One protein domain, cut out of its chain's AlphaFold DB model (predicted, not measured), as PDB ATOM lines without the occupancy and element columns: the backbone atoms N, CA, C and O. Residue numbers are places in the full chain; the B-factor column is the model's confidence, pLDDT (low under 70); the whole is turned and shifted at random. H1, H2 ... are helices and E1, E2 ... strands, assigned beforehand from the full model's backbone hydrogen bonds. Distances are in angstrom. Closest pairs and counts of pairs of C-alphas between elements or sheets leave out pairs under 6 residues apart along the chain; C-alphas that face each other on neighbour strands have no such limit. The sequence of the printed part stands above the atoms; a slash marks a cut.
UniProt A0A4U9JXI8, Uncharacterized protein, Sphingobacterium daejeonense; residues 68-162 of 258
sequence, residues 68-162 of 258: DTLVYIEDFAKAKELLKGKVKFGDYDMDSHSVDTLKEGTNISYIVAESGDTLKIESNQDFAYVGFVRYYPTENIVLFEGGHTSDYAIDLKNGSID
ATOM      1  N   ASP A  68     386.700 282.484 368.372       60.75
ATOM      2  CA  ASP A  68     385.818 283.613 368.101       60.75
ATOM      3  C   ASP A  68     384.352 283.145 368.161       60.75
ATOM      4  O   ASP A  68     383.971 282.135 367.564       60.75
ATOM      5  N   THR A  69     383.561 283.825 368.987       66.62
ATOM      6  CA  THR A  69     382.187 283.437 369.349       66.62
ATOM      7  C   THR A  69     381.180 284.537 369.048       66.62
ATOM      8  O   THR A  69     380.003 284.398 369.400       66.62
ATOM      9  N   LEU A  70     381.609 285.643 368.430       88.25
ATOM     10  CA  LEU A  70     380.697 286.737 368.147       88.25
ATOM     11  C   LEU A  70     379.754 286.354 367.012       88.25
ATOM     12  O   LEU A  70     380.150 286.137 365.872       88.25
ATOM     13  N   VAL A  71     378.466 286.283 367.345       92.25
ATOM     14  CA  VAL A  71     377.413 286.102 366.350       92.25
ATOM     15  C   VAL A  71     377.347 287.360 365.495       92.25
ATOM     16  O   VAL A  71     377.221 288.467 366.022       92.25
ATOM     17  N   TYR A  72     377.376 287.178 364.181       95.31
ATOM     18  CA  TYR A  72     377.229 288.254 363.212       95.31
ATOM     19  C   TYR A  72     376.188 287.908 362.143       95.31
ATOM     20  O   TYR A  72     375.766 286.760 361.987       95.31
ATOM     21  N   ILE A  73     375.736 288.937 361.428       97.44
ATOM     22  CA  ILE A  73     374.727 288.854 360.374       97.44
ATOM     23  C   ILE A  73     375.258 289.595 359.148       97.44
ATOM     24  O   ILE A  73     375.324 290.820 359.161       97.44
ATOM     25  N   GLU A  74     375.622 288.841 358.111       96.56
ATOM     26  CA  GLU A  74     376.066 289.355 356.800       96.56
ATOM     27  C   GLU A  74     374.921 289.441 355.782       96.56
ATOM     28  O   GLU A  74     374.990 290.213 354.831       96.56
ATOM     29  N   ASP A  75     373.837 288.682 355.984       97.31
ATOM     30  CA  ASP A  75     372.633 288.817 355.162       97.31
ATOM     31  C   ASP A  75     372.034 290.211 355.377       97.31
ATOM     32  O   ASP A  75     371.459 290.513 356.430       97.31
ATOM     33  N   PHE A  76     372.187 291.063 354.364       96.50
ATOM     34  CA  PHE A  76     371.759 292.450 354.428       96.50
ATOM     35  C   PHE A  76     370.249 292.595 354.640       96.50
ATOM     36  O   PHE A  76     369.831 293.460 355.406       96.50
ATOM     37  N   ALA A  77     369.417 291.749 354.023       95.94
ATOM     38  CA  ALA A  77     367.967 291.836 354.185       95.94
ATOM     39  C   ALA A  77     367.569 291.550 355.639       95.94
ATOM     40  O   ALA A  77     366.799 292.304 356.241       95.94
ATOM     41  N   LYS A  78     368.175 290.520 356.236       97.50
ATOM     42  CA  LYS A  78     367.988 290.185 357.651       97.50
ATOM     43  C   LYS A  78     368.530 291.273 358.579       97.50
ATOM     44  O   LYS A  78     367.874 291.627 359.558       97.50
ATOM     45  N   ALA A  79     369.710 291.819 358.294       97.38
ATOM     46  CA  ALA A  79     370.283 292.907 359.082       97.38
ATOM     47  C   ALA A  79     369.406 294.167 359.016       97.38
ATOM     48  O   ALA A  79     369.088 294.740 360.054       97.38
ATOM     49  N   LYS A  80     368.939 294.555 357.824       95.75
ATOM     50  CA  LYS A  80     368.029 295.689 357.601       95.75
ATOM     51  C   LYS A  80     366.710 295.526 358.358       95.75
ATOM     52  O   LYS A  80     366.203 296.506 358.902       95.75
ATOM     53  N   GLU A  81     366.170 294.310 358.434       96.25
ATOM     54  CA  GLU A  81     364.983 294.017 359.244       96.25
ATOM     55  C   GLU A  81     365.249 294.215 360.743       96.25
ATOM     56  O   GLU A  81     364.495 294.920 361.416       96.25
ATOM     57  N   LEU A  82     366.342 293.655 361.264       96.56
ATOM     58  CA  LEU A  82     366.708 293.764 362.683       96.56
ATOM     59  C   LEU A  82     367.091 295.187 363.101       96.56
ATOM     60  O   LEU A  82     366.884 295.575 364.250       96.56
ATOM     61  N   LEU A  83     367.640 295.965 362.172       96.12
ATOM     62  CA  LEU A  83     368.041 297.356 362.373       96.12
ATOM     63  C   LEU A  83     366.911 298.348 362.072       96.12
ATOM     64  O   LEU A  83     367.124 299.562 362.136       96.12
ATOM     65  N   LYS A  84     365.700 297.872 361.762       94.38
ATOM     66  CA  LYS A  84     364.556 298.728 361.448       94.38
ATOM     67  C   LYS A  84     364.280 299.715 362.585       94.38
ATOM     68  O   LYS A  84     364.092 299.337 363.736       94.38
ATOM     69  N   GLY A  85     364.231 300.998 362.234       91.19
ATOM     70  CA  GLY A  85     364.042 302.095 363.187       91.19
ATOM     71  C   GLY A  85     365.336 302.595 363.840       91.19
ATOM     72  O   GLY A  85     365.332 303.715 364.335       91.19
ATOM     73  N   LYS A  86     366.435 301.830 363.771       93.38
ATOM     74  CA  LYS A  86     367.769 302.246 364.232       93.38
ATOM     75  C   LYS A  86     368.650 302.732 363.091       93.38
ATOM     76  O   LYS A  86     369.295 303.755 363.227       93.38
ATOM     77  N   VAL A  87     368.672 302.027 361.963       93.31
ATOM     78  CA  VAL A  87     369.489 302.391 360.798       93.31
ATOM     79  C   VAL A  87     368.601 302.461 359.571       93.31
ATOM     80  O   VAL A  87     367.717 301.623 359.372       93.31
ATOM     81  N   LYS A  88     368.839 303.463 358.731       92.62
ATOM     82  CA  LYS A  88     368.225 303.557 357.414       92.62
ATOM     83  C   LYS A  88     369.274 303.532 356.342       92.62
ATOM     84  O   LYS A  88     370.195 304.348 356.321       92.62
ATOM     85  N   PHE A  89     369.028 302.613 355.430       93.81
ATOM     86  CA  PHE A  89     369.838 302.399 354.261       93.81
ATOM     87  C   PHE A  89     369.186 303.023 353.028       93.81
ATOM     88  O   PHE A  89     367.966 303.234 353.002       93.81
ATOM     89  N   GLY A  90     370.012 303.291 352.029       92.38
ATOM     90  CA  GLY A  90     369.615 303.738 350.703       92.38
ATOM     91  C   GLY A  90     370.738 303.508 349.699       92.38
ATOM     92  O   GLY A  90     371.756 302.896 350.032       92.38
ATOM     93  N   ASP A  91     370.548 304.007 348.487       91.00
ATOM     94  CA  ASP A  91     371.554 303.966 347.423       91.00
ATOM     95  C   ASP A  91     372.254 305.319 347.281       91.00
ATOM     96  O   ASP A  91     371.623 306.364 347.466       91.00
ATOM     97  N   TYR A  92     373.548 305.318 346.968       87.94
ATOM     98  CA  TYR A  92     374.277 306.565 346.745       87.94
ATOM     99  C   TYR A  92     373.925 307.159 345.380       87.94
ATOM    100  O   TYR A  92     374.113 306.547 344.330       87.94
ATOM    101  N   ASP A  93     373.437 308.392 345.393       86.69
ATOM    102  CA  ASP A  93     373.076 309.140 344.204       86.69
ATOM    103  C   ASP A  93     374.219 310.094 343.824       86.69
ATOM    104  O   ASP A  93     374.513 311.072 344.516       86.69
ATOM    105  N   MET A  94     374.873 309.782 342.701       82.25
ATOM    106  CA  MET A  94     376.036 310.510 342.183       82.25
ATOM    107  C   MET A  94     375.738 311.972 341.834       82.25
ATOM    108  O   MET A  94     376.635 312.807 341.920       82.25
ATOM    109  N   ASP A  95     374.511 312.291 341.425       84.75
ATOM    110  CA  ASP A  95     374.161 313.643 340.983       84.75
ATOM    111  C   ASP A  95     373.964 314.553 342.199       84.75
ATOM    112  O   ASP A  95     374.533 315.643 342.290       84.75
ATOM    113  N   SER A  96     373.195 314.075 343.177       82.12
ATOM    114  CA  SER A  96     372.898 314.810 344.411       82.12
ATOM    115  C   SER A  96     373.983 314.698 345.483       82.12
ATOM    116  O   SER A  96     373.936 315.451 346.455       82.12
ATOM    117  N   HIS A  97     374.950 313.787 345.315       77.06
ATOM    118  CA  HIS A  97     375.966 313.448 346.319       77.06
ATOM    119  C   HIS A  97     375.337 313.111 347.682       77.06
ATOM    120  O   HIS A  97     375.802 313.544 348.737       77.06
ATOM    121  N   SER A  98     374.236 312.359 347.656       83.38
ATOM    122  CA  SER A  98     373.452 312.002 348.840       83.38
ATOM    123  C   SER A  98     372.987 310.549 348.772       83.38
ATOM    124  O   SER A  98     373.126 309.898 347.742       83.38
ATOM    125  N   VAL A  99     372.452 310.017 349.873       87.12
ATOM    126  CA  VAL A  99     371.888 308.661 349.898       87.12
ATOM    127  C   VAL A  99     370.371 308.733 349.742       87.12
ATOM    128  O   VAL A  99     369.665 309.240 350.619       87.12
ATOM    129  N   ASP A 100     369.866 308.194 348.634       88.69
ATOM    130  CA  ASP A 100     368.442 308.090 348.333       88.69
ATOM    131  C   ASP A 100     367.835 306.884 349.060       88.69
ATOM    132  O   ASP A 100     368.015 305.725 348.689       88.69
ATOM    133  N   THR A 101     367.070 307.172 350.111       89.38
ATOM    134  CA  THR A 101     366.424 306.151 350.952       89.38
ATOM    135  C   THR A 101     365.179 305.502 350.343       89.38
ATOM    136  O   THR A 101     364.587 304.615 350.973       89.38
ATOM    137  N   LEU A 102     364.743 305.961 349.164       90.31
ATOM    138  CA  LEU A 102     363.674 305.337 348.380       90.31
ATOM    139  C   LEU A 102     364.217 304.264 347.433       90.31
ATOM    140  O   LEU A 102     363.451 303.406 346.990       90.31
ATOM    141  N   LYS A 103     365.520 304.296 347.141       90.56
ATOM    142  CA  LYS A 103     366.224 303.264 346.383       90.56
ATOM    143  C   LYS A 103     366.799 302.221 347.336       90.56
ATOM    144  O   LYS A 103     367.250 302.525 348.440       90.56
ATOM    145  N   GLU A 104     366.753 300.966 346.912       88.94
ATOM    146  CA  GLU A 104     367.403 299.881 347.641       88.94
ATOM    147  C   GLU A 104     368.919 299.987 347.458       88.94
ATOM    148  O   GLU A 104     369.409 300.003 346.334       88.94
ATOM    149  N   GLY A 105     369.645 300.037 348.569       91.25
ATOM    150  CA  GLY A 105     371.098 300.109 348.594       91.25
ATOM    151  C   GLY A 105     371.629 299.845 350.000       91.25
ATOM    152  O   GLY A 105     370.858 299.735 350.960       91.25
ATOM    153  N   THR A 106     372.946 299.694 350.104       92.56
ATOM    154  CA  THR A 106     373.653 299.309 351.336       92.56
ATOM    155  C   THR A 106     374.332 300.483 352.038       92.56
ATOM    156  O   THR A 106     374.951 300.279 353.083       92.56
ATOM    157  N   ASN A 107     374.240 301.692 351.478       91.62
ATOM    158  CA  ASN A 107     374.805 302.906 352.059       91.62
ATOM    159  C   ASN A 107     373.935 303.419 353.205       91.62
ATOM    160  O   ASN A 107     372.733 303.148 353.270       91.62
ATOM    161  N   ILE A 108     374.537 304.185 354.110       91.06
ATOM    162  CA  ILE A 108     373.856 304.721 355.289       91.06
ATOM    163  C   ILE A 108     373.297 306.100 354.963       91.06
ATOM    164  O   ILE A 108     374.002 306.967 354.463       91.06
ATOM    165  N   SER A 109     372.040 306.342 355.315       87.44
ATOM    166  CA  SER A 109     371.474 307.694 355.304       87.44
ATOM    167  C   SER A 109     371.386 308.275 356.714       87.44
ATOM    168  O   SER A 109     371.808 309.407 356.954       87.44
ATOM    169  N   TYR A 110     370.863 307.489 357.661       88.19
ATOM    170  CA  TYR A 110     370.713 307.920 359.047       88.19
ATOM    171  C   TYR A 110     370.826 306.766 360.042       88.19
ATOM    172  O   TYR A 110     370.502 305.615 359.731       88.19
ATOM    173  N   ILE A 111     371.214 307.113 361.269       91.19
ATOM    174  CA  ILE A 111     371.272 306.227 362.433       91.19
ATOM    175  C   ILE A 111     370.628 306.920 363.631       91.19
ATOM    176  O   ILE A 111     370.851 308.105 363.856       91.19
ATOM    177  N   VAL A 112     369.858 306.165 364.405       92.31
ATOM    178  CA  VAL A 112     369.308 306.533 365.708       92.31
ATOM    179  C   VAL A 112     369.945 305.605 366.738       92.31
ATOM    180  O   VAL A 112     369.648 304.407 366.768       92.31
ATOM    181  N   ALA A 113     370.847 306.155 367.544       89.56
ATOM    182  CA  ALA A 113     371.491 305.439 368.634       89.56
ATOM    183  C   ALA A 113     370.519 305.229 369.802       89.56
ATOM    184  O   ALA A 113     369.547 305.967 369.974       89.56
ATOM    185  N   GLU A 114     370.794 304.241 370.651       89.06
ATOM    186  CA  GLU A 114     369.985 303.969 371.849       89.06
ATOM    187  C   GLU A 114     370.078 305.088 372.895       89.06
ATOM    188  O   GLU A 114     369.141 305.271 373.671       89.06
ATOM    189  N   SER A 115     371.151 305.887 372.868       85.06
ATOM    190  CA  SER A 115     371.261 307.145 373.620       85.06
ATOM    191  C   SER A 115     370.224 308.198 373.203       85.06
ATOM    192  O   SER A 115     369.993 309.151 373.947       85.06
ATOM    193  N   GLY A 116     369.588 308.033 372.038       84.44
ATOM    194  CA  GLY A 116     368.704 309.011 371.406       84.44
ATOM    195  C   GLY A 116     369.418 309.933 370.414       84.44
ATOM    196  O   GLY A 116     368.753 310.687 369.698       84.44
ATOM    197  N   ASP A 117     370.749 309.859 370.326       85.12
ATOM    198  CA  ASP A 117     371.521 310.632 369.358       85.12
ATOM    199  C   ASP A 117     371.212 310.178 367.932       85.12
ATOM    200  O   ASP A 117     371.021 308.993 367.650       85.12
ATOM    201  N   THR A 118     371.151 311.137 367.010       88.38
ATOM    202  CA  THR A 118     370.901 310.857 365.594       88.38
ATOM    203  C   THR A 118     372.104 311.274 364.766       88.38
ATOM    204  O   THR A 118     372.472 312.449 364.747       88.38
ATOM    205  N   LEU A 119     372.675 310.322 364.037       86.88
ATOM    206  CA  LEU A 119     373.734 310.561 363.062       86.88
ATOM    207  C   LEU A 119     373.111 310.599 361.677       86.88
ATOM    208  O   LEU A 119     372.310 309.727 361.328       86.88
ATOM    209  N   LYS A 120     373.470 311.598 360.880       84.56
ATOM    210  CA  LYS A 120     372.955 311.743 359.522       84.56
ATOM    211  C   LYS A 120     374.087 311.997 358.546       84.56
ATOM    212  O   LYS A 120     375.139 312.503 358.939       84.56
ATOM    213  N   ILE A 121     373.846 311.676 357.282       80.31
ATOM    214  CA  ILE A 121     374.801 311.896 356.195       80.31
ATOM    215  C   ILE A 121     375.219 313.365 356.053       80.31
ATOM    216  O   ILE A 121     376.379 313.641 355.761       80.31
ATOM    217  N   GLU A 122     374.332 314.327 356.333       77.94
ATOM    218  CA  GLU A 122     374.657 315.753 356.198       77.94
ATOM    219  C   GLU A 122     375.742 316.203 357.185       77.94
ATOM    220  O   GLU A 122     376.449 317.173 356.921       77.94
ATOM    221  N   SER A 123     375.885 315.498 358.311       81.12
ATOM    222  CA  SER A 123     376.957 315.711 359.285       81.12
ATOM    223  C   SER A 123     378.085 314.678 359.196       81.12
ATOM    224  O   SER A 123     379.086 314.840 359.887       81.12
ATOM    225  N   ASN A 124     377.949 313.647 358.354       82.69
ATOM    226  CA  ASN A 124     378.893 312.534 358.217       82.69
ATOM    227  C   ASN A 124     378.975 312.099 356.749       82.69
ATOM    228  O   ASN A 124     378.351 311.119 356.343       82.69
ATOM    229  N   GLN A 125     379.733 312.841 355.941       79.81
ATOM    230  CA  GLN A 125     379.814 312.600 354.494       79.81
ATOM    231  C   GLN A 125     380.368 311.212 354.142       79.81
ATOM    232  O   GLN A 125     379.999 310.661 353.107       79.81
ATOM    233  N   ASP A 126     381.166 310.608 355.026       81.12
ATOM    234  CA  ASP A 126     381.685 309.246 354.859       81.12
ATOM    235  C   ASP A 126     380.569 308.207 354.680       81.12
ATOM    236  O   ASP A 126     380.763 307.213 353.985       81.12
ATOM    237  N   PHE A 127     379.366 308.453 355.218       84.50
ATOM    238  CA  PHE A 127     378.208 307.562 355.062       84.50
ATOM    239  C   PHE A 127     377.838 307.313 353.592       84.50
ATOM    240  O   PHE A 127     377.331 306.242 353.248       84.50
ATOM    241  N   ALA A 128     378.126 308.283 352.723       80.88
ATOM    242  CA  ALA A 128     377.898 308.191 351.287       80.88
ATOM    243  C   ALA A 128     378.845 307.194 350.594       80.88
ATOM    244  O   ALA A 128     378.523 306.669 349.532       80.88
ATOM    245  N   TYR A 129     380.000 306.917 351.202       85.62
ATOM    246  CA  TYR A 129     381.100 306.157 350.603       85.62
ATOM    247  C   TYR A 129     381.372 304.822 351.296       85.62
ATOM    248  O   TYR A 129     382.338 304.144 350.949       85.62
ATOM    249  N   VAL A 130     380.529 304.436 352.258       91.50
ATOM    250  CA  VAL A 130     380.647 303.163 352.975       91.50
ATOM    251  C   VAL A 130     379.451 302.256 352.695       91.50
ATOM    252  O   VAL A 130     378.302 302.704 352.659       91.50
ATOM    253  N   GLY A 131     379.724 300.969 352.494       93.38
ATOM    254  CA  GLY A 131     378.722 299.933 352.243       93.38
ATOM    255  C   GLY A 131     378.614 298.953 353.405       93.38
ATOM    256  O   GLY A 131     379.611 298.636 354.047       93.38
ATOM    257  N   PHE A 132     377.402 298.481 353.705       96.19
ATOM    258  CA  PHE A 132     377.175 297.490 354.759       96.19
ATOM    259  C   PHE A 132     377.989 296.208 354.528       96.19
ATOM    260  O   PHE A 132     377.947 295.636 353.443       96.19
ATOM    261  N   VAL A 133     378.648 295.727 355.586       96.31
ATOM    262  CA  VAL A 133     379.344 294.431 355.599       96.31
ATOM    263  C   VAL A 133     378.604 293.447 356.495       96.31
ATOM    264  O   VAL A 133     378.245 292.354 356.067       96.31
ATOM    265  N   ARG A 134     378.386 293.820 357.760       96.38
ATOM    266  CA  ARG A 134     377.781 292.936 358.765       96.38
ATOM    267  C   ARG A 134     377.291 293.689 359.987       96.38
ATOM    268  O   ARG A 134     377.790 294.754 360.338       96.38
ATOM    269  N   TYR A 135     376.354 293.073 360.689       97.81
ATOM    270  CA  TYR A 135     375.873 293.520 361.989       97.81
ATOM    271  C   TYR A 135     376.267 292.519 363.078       97.81
ATOM    272  O   TYR A 135     376.080 291.317 362.895       97.81
ATOM    273  N   TYR A 136     376.774 293.010 364.211       96.88
ATOM    274  CA  TYR A 136     377.126 292.235 365.403       96.88
ATOM    275  C   TYR A 136     376.124 292.518 366.531       96.88
ATOM    276  O   TYR A 136     376.313 293.477 367.286       96.88
ATOM    277  N   PRO A 137     375.059 291.709 366.698       95.31
ATOM    278  CA  PRO A 137     373.981 292.029 367.634       95.31
ATOM    279  C   PRO A 137     374.412 292.063 369.102       95.31
ATOM    280  O   PRO A 137     373.890 292.863 369.871       95.31
ATOM    281  N   THR A 138     375.360 291.213 369.508       92.69
ATOM    282  CA  THR A 138     375.839 291.154 370.902       92.69
ATOM    283  C   THR A 138     376.620 292.403 371.295       92.69
ATOM    284  O   THR A 138     376.501 292.885 372.420       92.69
ATOM    285  N   GLU A 139     377.392 292.946 370.356       94.00
ATOM    286  CA  GLU A 139     378.140 294.186 370.549       94.00
ATOM    287  C   GLU A 139     377.288 295.425 370.236       94.00
ATOM    288  O   GLU A 139     377.591 296.505 370.733       94.00
ATOM    289  N   ASN A 140     376.180 295.247 369.505       94.94
ATOM    290  CA  ASN A 140     375.331 296.302 368.944       94.94
ATOM    291  C   ASN A 140     376.118 297.232 368.003       94.94
ATOM    292  O   ASN A 140     375.936 298.446 368.012       94.94
ATOM    293  N   ILE A 141     377.011 296.642 367.201       96.50
ATOM    294  CA  ILE A 141     377.890 297.353 366.266       96.50
ATOM    295  C   ILE A 141     377.527 296.966 364.837       96.50
ATOM    296  O   ILE A 141     377.403 295.778 364.526       96.50
ATOM    297  N   VAL A 142     377.401 297.956 363.955       96.62
ATOM    298  CA  VAL A 142     377.294 297.732 362.508       96.62
ATOM    299  C   VAL A 142     378.631 298.068 361.867       96.62
ATOM    300  O   VAL A 142     379.185 299.138 362.113       96.62
ATOM    301  N   LEU A 143     379.142 297.139 361.065       96.94
ATOM    302  CA  LEU A 143     380.363 297.313 360.298       96.94
ATOM    303  C   LEU A 143     380.028 297.596 358.836       96.94
ATOM    304  O   LEU A 143     379.199 296.918 358.216       96.94
ATOM    305  N   PHE A 144     380.752 298.560 358.301       95.75
ATOM    306  CA  PHE A 144     380.755 298.978 356.921       95.75
ATOM    307  C   PHE A 144     382.181 298.932 356.378       95.75
ATOM    308  O   PHE A 144     383.151 298.956 357.138       95.75
ATOM    309  N   GLU A 145     382.285 298.882 355.060       95.25
ATOM    310  CA  GLU A 145     383.542 298.955 354.330       95.25
ATOM    311  C   GLU A 145     383.558 300.229 353.488       95.25
ATOM    312  O   GLU A 145     382.583 300.529 352.792       95.25
ATOM    313  N   GLY A 146     384.650 300.984 353.582       91.69
ATOM    314  CA  GLY A 146     384.902 302.178 352.784       91.69
ATOM    315  C   GLY A 146     385.952 301.966 351.692       91.69
ATOM    316  O   GLY A 146     386.272 300.851 351.272       91.69
ATOM    317  N   GLY A 147     386.520 303.077 351.219       89.19
ATOM    318  CA  GLY A 147     387.594 303.064 350.228       89.19
ATOM    319  C   GLY A 147     388.805 302.239 350.678       89.19
ATOM    320  O   GLY A 147     389.185 302.251 351.843       89.19
ATOM    321  N   HIS A 148     389.425 301.535 349.727       90.31
ATOM    322  CA  HIS A 148     390.539 300.616 349.985       90.31
ATOM    323  C   HIS A 148     390.233 299.536 351.037       90.31
ATOM    324  O   HIS A 148     391.124 299.127 351.767       90.31
ATOM    325  N   THR A 149     388.979 299.082 351.114       92.25
ATOM    326  CA  THR A 149     388.512 298.088 352.091       92.25
ATOM    327  C   THR A 149     388.719 298.521 353.547       92.25
ATOM    328  O   THR A 149     388.999 297.690 354.408       92.25
ATOM    329  N   SER A 150     388.659 299.827 353.824       94.81
ATOM    330  CA  SER A 150     388.798 300.351 355.180       94.81
ATOM    331  C   SER A 150     387.614 299.954 356.056       94.81
ATOM    332  O   SER A 150     386.461 299.970 355.623       94.81
ATOM    333  N   ASP A 151     387.900 299.624 357.310       96.44
ATOM    334  CA  ASP A 151     386.891 299.355 358.320       96.44
ATOM    335  C   ASP A 151     386.217 300.658 358.755       96.44
ATOM    336  O   ASP A 151     386.875 301.615 359.169       96.44
ATOM    337  N   TYR A 152     384.888 300.655 358.750       95.25
ATOM    338  CA  TYR A 152     384.075 301.717 359.325       95.25
ATOM    339  C   TYR A 152     383.042 301.103 360.268       95.25
ATOM    340  O   TYR A 152     382.168 300.347 359.849       95.25
ATOM    341  N   ALA A 153     383.146 301.387 361.564       95.38
ATOM    342  CA  ALA A 153     382.332 300.741 362.588       95.38
ATOM    343  C   ALA A 153     381.505 301.761 363.365       95.38
ATOM    344  O   ALA A 153     382.005 302.820 363.742       95.38
ATOM    345  N   ILE A 154     380.248 301.413 363.633       94.56
ATOM    346  CA  ILE A 154     379.318 302.280 364.355       94.56
ATOM    347  C   ILE A 154     378.737 301.528 365.544       94.56
ATOM    348  O   ILE A 154     378.062 300.512 365.367       94.56
ATOM    349  N   ASP A 155     378.974 302.045 366.749       94.69
ATOM    350  CA  ASP A 155     378.353 301.572 367.987       94.69
ATOM    351  C   ASP A 155     376.950 302.174 368.124       94.69
ATOM    352  O   ASP A 155     376.779 303.371 368.369       94.69
ATOM    353  N   LEU A 156     375.918 301.341 367.981       94.62
ATOM    354  CA  LEU A 156     374.524 301.781 368.046       94.62
ATOM    355  C   LEU A 156     374.047 302.078 369.472       94.62
ATOM    356  O   LEU A 156     372.971 302.658 369.632       94.62
ATOM    357  N   LYS A 157     374.799 301.712 370.520       91.44
ATOM    358  CA  LYS A 157     374.414 302.030 371.906       91.44
ATOM    359  C   LYS A 157     374.532 303.526 372.174       91.44
ATOM    360  O   LYS A 157     373.652 304.117 372.791       91.44
ATOM    361  N   ASN A 158     375.626 304.128 371.717       88.31
ATOM    362  CA  ASN A 158     375.993 305.516 372.016       88.31
ATOM    363  C   ASN A 158     376.183 306.388 370.764       88.31
ATOM    364  O   ASN A 158     376.465 307.573 370.903       88.31
ATOM    365  N   GLY A 159     376.056 305.824 369.560       89.31
ATOM    366  CA  GLY A 159     376.248 306.556 368.310       89.31
ATOM    367  C   GLY A 159     377.709 306.905 368.023       89.31
ATOM    368  O   GLY A 159     377.975 307.869 367.310       89.31
ATOM    369  N   SER A 160     378.675 306.174 368.582       91.25
ATOM    370  CA  SER A 160     380.087 306.399 368.277       91.25
ATOM    371  C   SER A 160     380.435 305.855 366.893       91.25
ATOM    372  O   SER A 160     380.146 304.701 366.584       91.25
ATOM    373  N   ILE A 161     381.080 306.692 366.080       91.25
ATOM    374  CA  ILE A 161     381.615 306.359 364.746       91.25
ATOM    375  C   ILE A 161     383.149 306.368 364.709       91.25
ATOM    376  O   ILE A 161     383.750 306.198 363.653       91.25
ATOM    377  N   ASP A 162     383.800 306.620 365.850       92.62
ATOM    378  CA  ASP A 162     385.259 306.626 365.921       92.62
ATOM    379  C   ASP A 162     385.765 305.181 365.923       92.62
ATOM    380  O   ASP A 162     385.792 304.505 366.955       92.62
TER     381      ASP A 162
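What this domain is: This is residues 68 to 162 of the 258 residues of an uncharacterized protein of Sphingobacterium daejeonense (UniProt A0A4U9JXI8). Two small sheets, E2 E1 E3 E4 curled like part of a barrel and the twisted E5 E6 E7, join where E3 and E5 begin and spread toward E4 and E7, without closing a barrel. H1 packs over E5, and short H2 covers part of the first sheet just before E5. The 95 printed residues hold, in order, H1 E1 E2 E3 E4 H2 E5 E6 E7; both sheets are antiparallel, and the class is mixed, with 47 residues in named elements, under half. The whole is compact, radius of gyration of the C-alphas 12.5 A, yet elongated, spanning 42 by 27 by 25 A.

How they stand to each other: E1, residues 87 to 93, is antiparallel to E3, residues 107 to 112, with N 88 and O 110 2.9 A apart. E1 and E2, residues 98 to 100, form a hairpin, N 93 to O 98 2.8 A. E3 and E4, residues 118 to 120, form another, N 111 to O 119 2.8 A. H2, residues 125 to 129, is on this sheet at a height of 7.2 A, only just over none of its strands, with 2 C-alphas each on E2 and E3; the closest C-alphas of E3 and H2 are Ile 108 and Phe 127, 5.2 A. E5, residues 131 to 136, comes closest to E3 at C-alphas 131 and 107, 4.9 A. E5, E6, residues 141 to 145, and E7, residues 151 to 155, form a meander, each strand the antiparallel neighbour of the one before, with N 143 to O 134 2.8 A and N 144 to O 152 2.8 A. H1, residues 76 to 82, is over E5 at 9.5 A height, slantwise at 47 degrees on the local plane. In H1 every O i to N i+4 pair is within hydrogen-bond range; in H2 0 of 1 is, beside 2 of 2 O i to N i+3 pairs.

Where its parts are: E1 is 18.3 A long, E5 15.3 A and E3 15.2 A. H1 begins at C-alpha 76 (371.759, 292.450, 354.428); E7 ends at C-alpha 155 (378.353, 301.572, 367.987).

The domain as a whole: The C-alphas farthest apart, of Thr 69 and Asp 95, are 42.2 A apart. The printed part has no cut and no long link; pLDDT is under 70 at residues 68 to 69.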